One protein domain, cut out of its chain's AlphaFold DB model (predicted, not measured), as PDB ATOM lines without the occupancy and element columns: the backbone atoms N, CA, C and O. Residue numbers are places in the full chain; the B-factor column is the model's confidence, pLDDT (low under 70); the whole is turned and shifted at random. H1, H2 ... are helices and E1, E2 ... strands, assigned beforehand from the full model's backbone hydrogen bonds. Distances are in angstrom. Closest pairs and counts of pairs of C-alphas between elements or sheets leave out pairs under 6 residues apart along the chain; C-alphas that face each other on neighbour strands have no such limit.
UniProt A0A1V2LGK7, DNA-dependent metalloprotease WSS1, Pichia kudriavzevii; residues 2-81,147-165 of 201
ATOM      1  N   TYR A   2     172.674  67.623 108.915       86.94
ATOM      2  CA  TYR A   2     171.370  66.938 108.945       86.94
ATOM      3  C   TYR A   2     170.485  67.414 107.777       86.94
ATOM      4  O   TYR A   2     169.691  68.341 107.939       86.94
ATOM      5  N   PRO A   3     170.652  66.831 106.576       86.75
ATOM      6  CA  PRO A   3     169.967  67.303 105.378       86.75
ATOM      7  C   PRO A   3     168.480  66.913 105.391       86.75
ATOM      8  O   PRO A   3     168.092  65.887 105.966       86.75
ATOM      9  N   LYS A   4     167.652  67.710 104.697       86.19
ATOM     10  CA  LYS A   4     166.227  67.399 104.461       86.19
ATOM     11  C   LYS A   4     166.055  66.113 103.648       86.19
ATOM     12  O   LYS A   4     165.132  65.338 103.902       86.19
ATOM     13  N   ASP A   5     166.974  65.865 102.720       86.56
ATOM     14  CA  ASP A   5     167.016  64.633 101.944       86.56
ATOM     15  C   ASP A   5     167.349  63.450 102.857       86.56
ATOM     16  O   ASP A   5     168.422  63.357 103.456       86.56
ATOM     17  N   LYS A   6     166.404  62.515 102.973       87.06
ATOM     18  CA  LYS A   6     166.545  61.340 103.847       87.06
ATOM     19  C   LYS A   6     167.590  60.346 103.344       87.06
ATOM     20  O   LYS A   6     168.156  59.617 104.149       87.06
ATOM     21  N   CYS A   7     167.832  60.319 102.034       87.69
ATOM     22  CA  CYS A   7     168.798  59.415 101.413       87.69
ATOM     23  C   CYS A   7     170.247  59.869 101.611       87.69
ATOM     24  O   CYS A   7     171.127  59.020 101.602       87.69
ATOM     25  N   LEU A   8     170.491  61.167 101.824       89.19
ATOM     26  CA  LEU A   8     171.841  61.702 101.942       89.19
ATOM     27  C   LEU A   8     172.436  61.351 103.313       89.19
ATOM     28  O   LEU A   8     171.981  61.856 104.349       89.19
ATOM     29  N   LEU A   9     173.432  60.463 103.306       90.19
ATOM     30  CA  LEU A   9     174.136  60.015 104.515       90.19
ATOM     31  C   LEU A   9     175.526  60.641 104.663       90.19
ATOM     32  O   LEU A   9     175.968  60.875 105.787       90.19
ATOM     33  N   GLY A  10     176.188  60.936 103.547       89.75
ATOM     34  CA  GLY A  10     177.524  61.513 103.499       89.75
ATOM     35  C   GLY A  10     177.655  62.509 102.351       89.75
ATOM     36  O   GLY A  10     176.885  62.465 101.390       89.75
ATOM     37  N   LEU A  11     178.579  63.453 102.501       90.44
ATOM     38  CA  LEU A  11     178.962  64.390 101.453       90.44
ATOM     39  C   LEU A  11     180.440  64.746 101.596       90.44
ATOM     40  O   LEU A  11     180.859  65.264 102.636       90.44
ATOM     41  N   ASN A  12     181.203  64.533 100.531       90.00
ATOM     42  CA  ASN A  12     182.581  64.985 100.410       90.00
ATOM     43  C   ASN A  12     182.665  66.264  99.560       90.00
ATOM     44  O   ASN A  12     182.378  66.262  98.364       90.00
ATOM     45  N   VAL A  13     183.097  67.362 100.179       88.06
ATOM     46  CA  VAL A  13     183.327  68.646  99.514       88.06
ATOM     47  C   VAL A  13     184.802  68.764  99.135       88.06
ATOM     48  O   VAL A  13     185.690  68.636  99.982       88.06
ATOM     49  N   ASN A  14     185.057  69.057  97.856       86.62
ATOM     50  CA  ASN A  14     186.385  69.329  97.298       86.62
ATOM     51  C   ASN A  14     187.439  68.249  97.607       86.62
ATOM     52  O   ASN A  14     188.576  68.569  97.943       86.62
ATOM     53  N   ARG A  15     187.075  66.966  97.460       87.88
ATOM     54  CA  ARG A  15     188.000  65.821  97.589       87.88
ATOM     55  C   ARG A  15     188.743  65.786  98.934       87.88
ATOM     56  O   ARG A  15     189.951  65.557  98.983       87.88
ATOM     57  N   GLY A  16     188.007  66.000 100.017       86.69
ATOM     58  CA  GLY A  16     188.499  65.839 101.382       86.69
ATOM     59  C   GLY A  16     188.736  67.143 102.129       86.69
ATOM     60  O   GLY A  16     189.165  67.089 103.277       86.69
ATOM     61  N   GLN A  17     188.426  68.301 101.534       89.12
ATOM     62  CA  GLN A  17     188.463  69.572 102.264       89.12
ATOM     63  C   GLN A  17     187.474  69.559 103.434       89.12
ATOM     64  O   GLN A  17     187.797  70.008 104.529       89.12
ATOM     65  N   LYS A  18     186.264  69.038 103.204       88.62
ATOM     66  CA  LYS A  18     185.247  68.876 104.243       88.62
ATOM     67  C   LYS A  18     184.436  67.617 103.966       88.62
ATOM     68  O   LYS A  18     183.833  67.488 102.904       88.62
ATOM     69  N   ILE A  19     184.401  66.706 104.933       90.50
ATOM     70  CA  ILE A  19     183.562  65.505 104.882       90.50
ATOM     71  C   ILE A  19     182.436  65.672 105.896       90.50
ATOM     72  O   ILE A  19     182.663  65.777 107.099       90.50
ATOM     73  N   CYS A  20     181.207  65.718 105.400       90.62
ATOM     74  CA  CYS A  20     180.005  65.868 106.202       90.62
ATOM     75  C   CYS A  20     179.291  64.526 106.320       90.62
ATOM     76  O   CYS A  20     178.804  63.996 105.329       90.62
ATOM     77  N   LEU A  21     179.162  64.018 107.545       91.81
ATOM     78  CA  LEU A  21     178.394  62.807 107.822       91.81
ATOM     79  C   LEU A  21     177.073  63.137 108.514       91.81
ATOM     80  O   LEU A  21     176.955  64.088 109.306       91.81
ATOM     81  N   ARG A  22     176.069  62.317 108.218       91.56
ATOM     82  CA  ARG A  22     174.832  62.230 108.980       91.56
ATOM     83  C   ARG A  22     175.052  61.256 110.132       91.56
ATOM     84  O   ARG A  22     175.278  60.075 109.911       91.56
ATOM     85  N   LEU A  23     174.943  61.744 111.363       93.31
ATOM     86  CA  LEU A  23     175.078  60.903 112.561       93.31
ATOM     87  C   LEU A  23     173.727  60.459 113.131       93.31
ATOM     88  O   LEU A  23     173.666  59.496 113.884       93.31
ATOM     89  N   ARG A  24     172.646  61.169 112.791       92.56
ATOM     90  CA  ARG A  24     171.297  60.961 113.339       92.56
ATOM     91  C   ARG A  24     170.369  60.328 112.309       92.56
ATOM     92  O   ARG A  24     170.470  60.629 111.115       92.56
ATOM     93  N   SER A  25     169.439  59.500 112.775       92.12
ATOM     94  CA  SER A  25     168.455  58.838 111.917       92.12
ATOM     95  C   SER A  25     167.632  59.858 111.113       92.12
ATOM     96  O   SER A  25     167.299  60.923 111.630       92.12
ATOM     97  N   PRO A  26     167.294  59.576 109.838       89.69
ATOM     98  CA  PRO A  26     166.505  60.480 109.004       89.69
ATOM     99  C   PRO A  26     165.042  60.633 109.410       89.69
ATOM    100  O   PRO A  26     164.377  61.570 108.961       89.69
ATOM    101  N   THR A  27     164.516  59.701 110.200       91.19
ATOM    102  CA  THR A  27     163.128  59.733 110.674       91.19
ATOM    103  C   THR A  27     162.997  60.379 112.041       91.19
ATOM    104  O   THR A  27     161.988  61.026 112.296       91.19
ATOM    105  N   ASP A  28     164.000  60.209 112.900       90.44
ATOM    106  CA  ASP A  28     163.984  60.705 114.270       90.44
ATOM    107  C   ASP A  28     165.381  61.199 114.658       90.44
ATOM    108  O   ASP A  28     166.351  60.443 114.674       90.44
ATOM    109  N   ASN A  29     165.483  62.492 114.963       89.25
ATOM    110  CA  ASN A  29     166.749  63.148 115.276       89.25
ATOM    111  C   ASN A  29     167.299  62.759 116.659       89.25
ATOM    112  O   ASN A  29     168.475  63.008 116.935       89.25
ATOM    113  N   LYS A  30     166.491  62.135 117.521       91.19
ATOM    114  CA  LYS A  30     166.931  61.693 118.850       91.19
ATOM    115  C   LYS A  30     167.868  60.492 118.780       91.19
ATOM    116  O   LYS A  30     168.734  60.344 119.637       91.19
ATOM    117  N   TRP A  31     167.738  59.675 117.736       92.50
ATOM    118  CA  TRP A  31     168.503  58.444 117.580       92.50
ATOM    119  C   TRP A  31     169.723  58.649 116.697       92.50
ATOM    120  O   TRP A  31     169.647  59.252 115.623       92.50
ATOM    121  N   PHE A  32     170.846  58.092 117.135       94.25
ATOM    122  CA  PHE A  32     172.048  57.989 116.323       94.25
ATOM    123  C   PHE A  32     171.981  56.773 115.399       94.25
ATOM    124  O   PHE A  32     171.343  55.768 115.715       94.25
ATOM    125  N   LEU A  33     172.642  56.880 114.250       92.00
ATOM    126  CA  LEU A  33     172.889  55.743 113.370       92.00
ATOM    127  C   LEU A  33     173.878  54.777 114.024       92.00
ATOM    128  O   LEU A  33     174.677  55.159 114.885       92.00
ATOM    129  N   CYS A  34     173.835  53.513 113.608       94.00
ATOM    130  CA  CYS A  34     174.772  52.525 114.120       94.00
ATOM    131  C   CYS A  34     176.208  52.909 113.741       94.00
ATOM    132  O   CYS A  34     176.470  53.364 112.625       94.00
ATOM    133  N   ARG A  35     177.163  52.680 114.653       92.44
ATOM    134  CA  ARG A  35     178.578  53.022 114.429       92.44
ATOM    135  C   ARG A  35     179.104  52.447 113.116       92.44
ATOM    136  O   ARG A  35     179.765  53.156 112.369       92.44
ATOM    137  N   ASP A  36     178.778  51.195 112.819       92.12
ATOM    138  CA  ASP A  36     179.261  50.514 111.615       92.12
ATOM    139  C   ASP A  36     178.677  51.117 110.326       92.12
ATOM    140  O   ASP A  36     179.350  51.144 109.296       92.12
ATOM    141  N   GLU A  37     177.461  51.671 110.378       91.56
ATOM    142  CA  GLU A  37     176.861  52.406 109.257       91.56
ATOM    143  C   GLU A  37     177.567  53.751 109.041       91.56
ATOM    144  O   GLU A  37     177.892  54.119 107.909       91.56
ATOM    145  N   ILE A  38     177.870  54.465 110.130       93.00
ATOM    146  CA  ILE A  38     178.609  55.735 110.087       93.00
ATOM    147  C   ILE A  38     180.030  55.505 109.566       93.00
ATOM    148  O   ILE A  38     180.494  56.226 108.691       93.00
ATOM    149  N   VAL A  39     180.722  54.473 110.043       94.56
ATOM    150  CA  VAL A  39     182.059  54.133 109.541       94.56
ATOM    151  C   VAL A  39     181.988  53.710 108.075       94.56
ATOM    152  O   VAL A  39     182.814  54.134 107.272       94.56
ATOM    153  N   GLY A  40     180.987  52.914 107.691       93.12
ATOM    154  CA  GLY A  40     180.790  52.512 106.301       93.12
ATOM    155  C   GLY A  40     180.619  53.707 105.359       93.12
ATOM    156  O   GLY A  40     181.224  53.725 104.286       93.12
ATOM    157  N   THR A  41     179.841  54.711 105.775       93.00
ATOM    158  CA  THR A  41     179.670  55.968 105.028       93.00
ATOM    159  C   THR A  41     180.935  56.825 105.062       93.00
ATOM    160  O   THR A  41     181.343  57.330 104.026       93.00
ATOM    161  N   MET A  42     181.645  56.900 106.187       94.19
ATOM    162  CA  MET A  42     182.935  57.594 106.277       94.19
ATOM    163  C   MET A  42     183.975  57.033 105.300       94.19
ATOM    164  O   MET A  42     184.629  57.799 104.599       94.19
ATOM    165  N   LEU A  43     184.121  55.706 105.221       95.19
ATOM    166  CA  LEU A  43     185.055  55.068 104.286       95.19
ATOM    167  C   LEU A  43     184.667  55.334 102.828       95.19
ATOM    168  O   LEU A  43     185.542  55.545 101.993       95.19
ATOM    169  N   HIS A  44     183.365  55.365 102.535       93.00
ATOM    170  CA  HIS A  44     182.844  55.750 101.226       93.00
ATOM    171  C   HIS A  44     183.203  57.203 100.876       93.00
ATOM    172  O   HIS A  44     183.779  57.465  99.822       93.00
ATOM    173  N   GLU A  45     182.957  58.151 101.780       93.19
ATOM    174  CA  GLU A  45     183.320  59.548 101.537       93.19
ATOM    175  C   GLU A  45     184.837  59.731 101.416       93.19
ATOM    176  O   GLU A  45     185.296  60.492 100.571       93.19
ATOM    177  N   LEU A  46     185.647  58.987 102.174       94.56
ATOM    178  CA  LEU A  46     187.104  59.023 102.030       94.56
ATOM    179  C   LEU A  46     187.567  58.547 100.650       94.56
ATOM    180  O   LEU A  46     188.497  59.129 100.092       94.56
ATOM    181  N   THR A  47     186.918  57.540 100.057       94.50
ATOM    182  CA  THR A  47     187.250  57.132  98.682       94.50
ATOM    183  C   THR A  47     186.989  58.230  97.651       94.50
ATOM    184  O   THR A  47     187.726  58.317  96.663       94.50
ATOM    185  N   HIS A  48     186.049  59.142  97.923       91.62
ATOM    186  CA  HIS A  48     185.801  60.308  97.073       91.62
ATOM    187  C   HIS A  48     186.946  61.332  97.034       91.62
ATOM    188  O   HIS A  48     186.982  62.172  96.133       91.62
ATOM    189  N   ASN A  49     187.955  61.219  97.907       91.94
ATOM    190  CA  ASN A  49     189.180  62.019  97.793       91.94
ATOM    191  C   ASN A  49     189.954  61.710  96.499       91.94
ATOM    192  O   ASN A  49     190.551  62.604  95.899       91.94
ATOM    193  N   TRP A  50     189.931  60.451  96.050       90.94
ATOM    194  CA  TRP A  50     190.668  60.003  94.862       90.94
ATOM    195  C   TRP A  50     189.759  59.729  93.663       90.94
ATOM    196  O   TRP A  50     190.163  59.955  92.520       90.94
ATOM    197  N   HIS A  51     188.535  59.255  93.903       90.19
ATOM    198  CA  HIS A  51     187.628  58.788  92.859       90.19
ATOM    199  C   HIS A  51     186.261  59.467  92.975       90.19
ATOM    200  O   HIS A  51     185.534  59.232  93.928       90.19
ATOM    201  N   GLY A  52     185.895  60.294  91.991       86.25
ATOM    202  CA  GLY A  52     184.577  60.941  91.960       86.25
ATOM    203  C   GLY A  52     183.453  59.936  91.698       86.25
ATOM    204  O   GLY A  52     182.653  59.661  92.576       86.25
ATOM    205  N   ALA A  53     183.434  59.331  90.509       87.62
ATOM    206  CA  ALA A  53     182.382  58.395  90.124       87.62
ATOM    207  C   ALA A  53     182.486  57.034  90.841       87.62
ATOM    208  O   ALA A  53     183.584  56.537  91.116       87.62
ATOM    209  N   HIS A  54     181.335  56.385  91.062       89.06
ATOM    210  CA  HIS A  54     181.218  55.028  91.625       89.06
ATOM    211  C   HIS A  54     181.584  53.930  90.606       89.06
ATOM    212  O   HIS A  54     180.797  53.029  90.299       89.06
ATOM    213  N   ASP A  55     182.804  54.000  90.082       90.06
ATOM    214  CA  ASP A  55     183.345  53.057  89.107       90.06
ATOM    215  C   ASP A  55     183.954  51.811  89.772       90.06
ATOM    216  O   ASP A  55     184.091  51.701  90.991       90.06
ATOM    217  N   ASN A  56     184.380  50.832  88.968       90.50
ATOM    218  CA  ASN A  56     185.038  49.630  89.494       90.50
ATOM    219  C   ASN A  56     186.300  49.954  90.323       90.50
ATOM    220  O   ASN A  56     186.585  49.251  91.290       90.50
ATOM    221  N   THR A  57     187.046  51.008  89.970       92.81
ATOM    222  CA  THR A  57     188.224  51.458  90.731       92.81
ATOM    223  C   THR A  57     187.839  52.003  92.102       92.81
ATOM    224  O   THR A  57     188.483  51.649  93.085       92.81
ATOM    225  N   PHE A  58     186.750  52.774  92.179       93.19
ATOM    226  CA  PHE A  58     186.191  53.271  93.436       93.19
ATOM    227  C   PHE A  58     185.883  52.109  94.383       93.19
ATOM    228  O   PHE A  58     186.413  52.047  95.492       93.19
ATOM    229  N   TYR A  59     185.111  51.123  93.915       92.06
ATOM    230  CA  TYR A  59     184.743  49.974  94.746       92.06
ATOM    231  C   TYR A  59     185.946  49.138  95.180       92.06
ATOM    232  O   TYR A  59     185.957  48.655  96.309       92.06
ATOM    233  N   LYS A  60     186.967  49.016  94.326       95.00
ATOM    234  CA  LYS A  60     188.212  48.336  94.686       95.00
ATOM    235  C   LYS A  60     188.923  49.047  95.841       95.00
ATOM    236  O   LYS A  60     189.265  48.410  96.829       95.00
ATOM    237  N   THR A  61     189.094  50.368  95.754       95.38
ATOM    238  CA  THR A  61     189.711  51.138  96.850       95.38
ATOM    239  C   THR A  61     188.879  51.109  98.130       95.38
ATOM    240  O   THR A  61     189.425  51.037  99.227       95.38
ATOM    241  N   LEU A  62     187.551  51.105  98.003       94.88
ATOM    242  CA  LEU A  62     186.632  51.038  99.133       94.88
ATOM    243  C   LEU A  62     186.733  49.694  99.865       94.88
ATOM    244  O   LEU A  62     186.683  49.660 101.092       94.88
ATOM    245  N   GLU A  63     186.887  48.594  99.128       94.88
ATOM    246  CA  GLU A  63     187.139  47.264  99.692       94.88
ATOM    247  C   GLU A  63     188.482  47.221 100.431       94.88
ATOM    248  O   GLU A  63     188.518  46.859 101.604       94.88
ATOM    249  N   GLU A  64     189.555  47.726  99.813       96.25
ATOM    250  CA  GLU A  64     190.880  47.806 100.446       96.25
ATOM    251  C   GLU A  64     190.866  48.623 101.753       96.25
ATOM    252  O   GLU A  64     191.521  48.254 102.732       96.25
ATOM    253  N   LEU A  65     190.115  49.730 101.804       95.69
ATOM    254  CA  LEU A  65     189.962  50.524 103.028       95.69
ATOM    255  C   LEU A  65     189.155  49.792 104.106       95.69
ATOM    256  O   LEU A  65     189.503  49.875 105.285       95.69
ATOM    257  N   LYS A  66     188.100  49.067 103.723       94.81
ATOM    258  CA  LYS A  66     187.299  48.267 104.661       94.81
ATOM    259  C   LYS A  66     188.110  47.138 105.281       94.81
ATOM    260  O   LYS A  66     188.021  46.939 106.492       94.81
ATOM    261  N   ASP A  67     188.920  46.454 104.483       95.12
ATOM    262  CA  ASP A  67     189.786  45.380 104.968       95.12
ATOM    263  C   ASP A  67     190.801  45.910 105.985       95.12
ATOM    264  O   ASP A  67     190.930  45.355 107.078       95.12
ATOM    265  N   LYS A  68     191.445  47.048 105.688       95.00
ATOM    266  CA  LYS A  68     192.365  47.716 106.623       95.00
ATOM    267  C   LYS A  68     191.672  48.174 107.903       95.00
ATOM    268  O   LYS A  68     192.244  48.056 108.983       95.00
ATOM    269  N   TYR A  69     190.449  48.695 107.802       93.75
ATOM    270  CA  TYR A  69     189.667  49.082 108.976       93.75
ATOM    271  C   TYR A  69     189.361  47.873 109.869       93.75
ATOM    272  O   TYR A  69     189.540  47.947 111.085       93.75
ATOM    273  N   LEU A  70     188.943  46.752 109.278       91.56
ATOM    274  CA  LEU A  70     188.657  45.529 110.022       91.56
ATOM    275  C   LEU A  70     189.925  44.954 110.665       91.56
ATOM    276  O   LEU A  70     189.907  44.599 111.842       91.56
ATOM    277  N   GLU A  71     191.031  44.909 109.920       91.44
ATOM    278  CA  GLU A  71     192.340  44.515 110.442       91.44
ATOM    279  C   GLU A  71     192.731  45.384 111.642       91.44
ATOM    280  O   GLU A  71     193.108  44.864 112.694       91.44
ATOM    281  N   PHE A  72     192.592  46.705 111.519       90.31
ATOM    282  CA  PHE A  72     192.868  47.634 112.605       90.31
ATOM    283  C   PHE A  72     191.957  47.396 113.810       90.31
ATOM    284  O   PHE A  72     192.437  47.377 114.940       90.31
ATOM    285  N   GLN A  73     190.658  47.175 113.603       87.19
ATOM    286  CA  GLN A  73     189.711  46.934 114.689       87.19
ATOM    287  C   GLN A  73     190.037  45.642 115.450       87.19
ATOM    288  O   GLN A  73     190.029  45.634 116.683       87.19
ATOM    289  N   VAL A  74     190.384  44.571 114.732       85.94
ATOM    290  CA  VAL A  74     190.823  43.305 115.335       85.94
ATOM    291  C   VAL A  74     192.137  43.500 116.085       85.94
ATOM    292  O   VAL A  74     192.233  43.127 117.251       85.94
ATOM    293  N   ASN A  75     193.136  44.124 115.462       85.00
ATOM    294  CA  ASN A  75     194.442  44.347 116.081       85.00
ATOM    295  C   ASN A  75     194.353  45.241 117.323       85.00
ATOM    296  O   ASN A  75     194.979  44.941 118.338       85.00
ATOM    297  N   SER A  76     193.552  46.303 117.271       79.56
ATOM    298  CA  SER A  76     193.296  47.189 118.409       79.56
ATOM    299  C   SER A  76     192.551  46.462 119.526       79.56
ATOM    300  O   SER A  76     192.932  46.571 120.688       79.56
ATOM    301  N   SER A  77     191.555  45.635 119.191       76.88
ATOM    302  CA  SER A  77     190.869  44.788 120.172       76.88
ATOM    303  C   SER A  77     191.820  43.783 120.827       76.88
ATOM    304  O   SER A  77     191.787  43.615 122.042       76.88
ATOM    305  N   LEU A  78     192.716  43.155 120.060       70.94
ATOM    306  CA  LEU A  78     193.714  42.224 120.589       70.94
ATOM    307  C   LEU A  78     194.752  42.913 121.485       70.94
ATOM    308  O   LEU A  78     195.176  42.319 122.473       70.94
ATOM    309  N   ARG A  79     195.154  44.148 121.158       66.31
ATOM    310  CA  ARG A  79     196.122  44.931 121.946       66.31
ATOM    311  C   ARG A  79     195.529  45.472 123.246       66.31
ATOM    312  O   ARG A  79     196.224  45.466 124.256       66.31
ATOM    313  N   ASN A  80     194.255  45.866 123.231       62.47
ATOM    314  CA  ASN A  80     193.577  46.473 124.383       62.47
ATOM    315  C   ASN A  80     192.756  45.460 125.205       62.47
ATOM    316  O   ASN A  80     192.123  45.822 126.197       62.47
ATOM    317  N   SER A  81     192.750  44.180 124.820       57.22
ATOM    318  CA  SER A  81     192.074  43.122 125.573       57.22
ATOM    319  C   SER A  81     192.878  42.737 126.815       57.22
ATOM    320  O   SER A  81     193.852  41.990 126.740       57.22
ATOM    321  N   ALA A 147     175.445  62.031  97.189       64.06
ATOM    322  CA  ALA A 147     175.231  63.025  96.156       64.06
ATOM    323  C   ALA A 147     176.587  63.559  95.709       64.06
ATOM    324  O   ALA A 147     177.324  64.105  96.528       64.06
ATOM    325  N   ASP A 148     176.868  63.470  94.409       58.72
ATOM    326  CA  ASP A 148     177.860  64.351  93.803       58.72
ATOM    327  C   ASP A 148     177.462  65.810  94.067       58.72
ATOM    328  O   ASP A 148     176.287  66.118  94.289       58.72
ATOM    329  N   VAL A 149     178.469  66.683  94.090       59.50
ATOM    330  CA  VAL A 149     178.443  68.090  94.524       59.50
ATOM    331  C   VAL A 149     177.485  68.944  93.663       59.50
ATOM    332  O   VAL A 149     177.902  69.806  92.898       59.50
ATOM    333  N   GLU A 150     176.178  68.710  93.753       57.44
ATOM    334  CA  GLU A 150     175.144  69.569  93.181       57.44
ATOM    335  C   GLU A 150     174.943  70.780  94.091       57.44
ATOM    336  O   GLU A 150     174.775  70.647  95.306       57.44
ATOM    337  N   SER A 151     174.902  71.970  93.490       54.25
ATOM    338  CA  SER A 151     174.833  73.277  94.161       54.25
ATOM    339  C   SER A 151     173.738  73.357  95.234       54.25
ATOM    340  O   SER A 151     173.937  73.959  96.285       54.25
ATOM    341  N   ALA A 152     172.599  72.698  94.998       59.34
ATOM    342  CA  ALA A 152     171.449  72.667  95.903       59.34
ATOM    343  C   ALA A 152     171.689  71.875  97.203       59.34
ATOM    344  O   ALA A 152     170.950  72.040  98.168       59.34
ATOM    345  N   LYS A 153     172.701  71.002  97.242       62.72
ATOM    346  CA  LYS A 153     173.014  70.174  98.414       62.72
ATOM    347  C   LYS A 153     174.154  70.750  99.252       62.72
ATOM    348  O   LYS A 153     174.185  70.468 100.450       62.72
ATOM    349  N   LEU A 154     174.997  71.627  98.684       64.25
ATOM    350  CA  LEU A 154     175.987  72.393  99.457       64.25
ATOM    351  C   LEU A 154     175.342  73.365 100.444       64.25
ATOM    352  O   LEU A 154     175.945  73.640 101.470       64.25
ATOM    353  N   SER A 155     174.110  73.824 100.208       65.88
ATOM    354  CA  SER A 155     173.411  74.686 101.170       65.88
ATOM    355  C   SER A 155     173.102  73.992 102.503       65.88
ATOM    356  O   SER A 155     172.713  74.654 103.455       65.88
ATOM    357  N   ASN A 156     173.204  72.658 102.570       69.81
ATOM    358  CA  ASN A 156     173.054  71.913 103.822       69.81
ATOM    359  C   ASN A 156     174.387  71.738 104.563       69.81
ATOM    360  O   ASN A 156     174.386  71.222 105.681       69.81
ATOM    361  N   VAL A 157     175.511  72.105 103.943       77.44
ATOM    362  CA  VAL A 157     176.826  72.064 104.574       77.44
ATOM    363  C   VAL A 157     176.916  73.256 105.524       77.44
ATOM    364  O   VAL A 157     176.809  74.384 105.053       77.44
ATOM    365  N   PRO A 158     177.114  73.030 106.833       77.62
ATOM    366  CA  PRO A 158     177.315  74.125 107.774       77.62
ATOM    367  C   PRO A 158     178.554  74.946 107.403       77.62
ATOM    368  O   PRO A 158     179.583  74.384 106.984       77.62
ATOM    369  N   GLU A 159     178.452  76.263 107.568       79.12
ATOM    370  CA  GLU A 159     179.595  77.168 107.445       79.12
ATOM    371  C   GLU A 159     180.590  76.931 108.588       79.12
ATOM    372  O   GLU A 159     180.243  76.360 109.623       79.12
ATOM    373  N   ASP A 160     181.850  77.318 108.383       76.69
ATOM    374  CA  ASP A 160     182.916  77.022 109.347       76.69
ATOM    375  C   ASP A 160     182.677  77.713 110.702       76.69
ATOM    376  O   ASP A 160     182.955  77.123 111.743       76.69
ATOM    377  N   ASP A 161     182.054  78.895 110.697       73.50
ATOM    378  CA  ASP A 161     181.732  79.670 111.904       73.50
ATOM    379  C   ASP A 161     180.584  79.062 112.738       73.50
ATOM    380  O   ASP A 161     180.417  79.382 113.915       73.50
ATOM    381  N   GLU A 162     179.793  78.153 112.159       75.81
ATOM    382  CA  GLU A 162     178.707  77.447 112.855       75.81
ATOM    383  C   GLU A 162     179.185  76.155 113.541       75.81
ATOM    384  O   GLU A 162     178.426  75.500 114.271       75.81
ATOM    385  N   LEU A 163     180.434  75.742 113.299       73.50
ATOM    386  CA  LEU A 163     180.976  74.500 113.831       73.50
ATOM    387  C   LEU A 163     181.322  74.655 115.313       73.50
ATOM    388  O   LEU A 163     182.258  75.351 115.702       73.50
ATOM    389  N   LYS A 164     180.611  73.913 116.163       71.88
ATOM    390  CA  LYS A 164     181.030  73.706 117.552       71.88
ATOM    391  C   LYS A 164     182.192  72.717 117.572       71.88
ATOM    392  O   LYS A 164     181.986  71.516 117.390       71.88
ATOM    393  N   ILE A 165     183.402  73.229 117.771       72.19
ATOM    394  CA  ILE A 165     184.605  72.412 117.930       72.19
ATOM    395  C   ILE A 165     184.540  71.755 119.309       72.19
ATOM    396  O   ILE A 165     184.473  72.436 120.329       72.19
TER     397      ILE A 165
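This is residues 2 to 81 and 147 to 165 of the 201 residues of the protein "DNA-dependent metalloprotease WSS1" of Pichia kudriavzevii (UniProt A0A1V2LGK7). A small two-stranded hairpin, E1 and E2, has helix H1 packed on one side of it, and the long helix H2 opens away from H1 as a V, with residues 70 to 81, of which 70 to 80 belong to H2, sticking out. On the side of the hairpin away from H1 runs the separate last stretch, residues 147 to 165, with the very short H3. The printed part has 99 residues with two named strands and three named helices, in the order E1, E2, H1, H2, H3; the sheet is E1 - E2, antiparallel, and the class is mostly helix. The whole is only just compact, close to loose, with a radius of gyration of the C-alphas of 15.1 A and spans of 43 by 34 by 26 A.

E1, residues 10 to 13, and E2, residues 18 to 21, form an antiparallel hairpin with a tight link, their directions at 171 degrees. N 11 and O 20 are within hydrogen-bond range at 2.9 A, and so are N 20 and O 11 at 2.8 A. H1, residues 35 to 47, comes closest to E1 at the C-alphas of Asn 12 and Glu 45, 5.6 A apart. Its closest C-alphas to E2 are those of Ile 19 and Glu 45, 6.8 A apart. H2, residues 56 to 80, touches H1 with residues 58 to 66 alone, closest at the C-alphas of Thr 47 and Leu 62, 6.1 A apart. The two helices run opposite ways at a steep tilt of 46 degrees. H2 is apart from both strands. H3, residues 151 to 154, is apart from E2, H1 and H2, and only just apart from E1, with closest C-alphas at 8.2 A. Each O i to N i+4 pair in H1 and H2 is within hydrogen-bond range; H3 is too short for such a pair, and its one O i to N i+3 pair is not within range.

E1 begins at C-alpha 10, (177.524, 61.513, 103.499), and E2 ends at C-alpha 21. From first to last C-alpha E1 measures 10.0 A, E2 9.8 A, H1 18.4 A, H2 36.1 A and H3 5.5 A. H2 begins at C-alpha 56, (185.038, 49.630, 89.494), and H3 ends at C-alpha 154, (175.987, 72.393, 99.457).

The two C-alphas farthest apart, those of Ser 81 and Ser 151, are 46.8 A apart. Without residues 70 to 81, which stand free, the body of 87 residues spans 33 by 28 by 25 A. Residues 82 to 146 are not printed, and C-alphas 81 and 147 are 39.3 A apart across the cut. The link from E2 to H1, residues 22 to 34, is long. The mean pLDDT of the printed part is 85.4, and residues 79 to 81 and 147 to 156 are under 70.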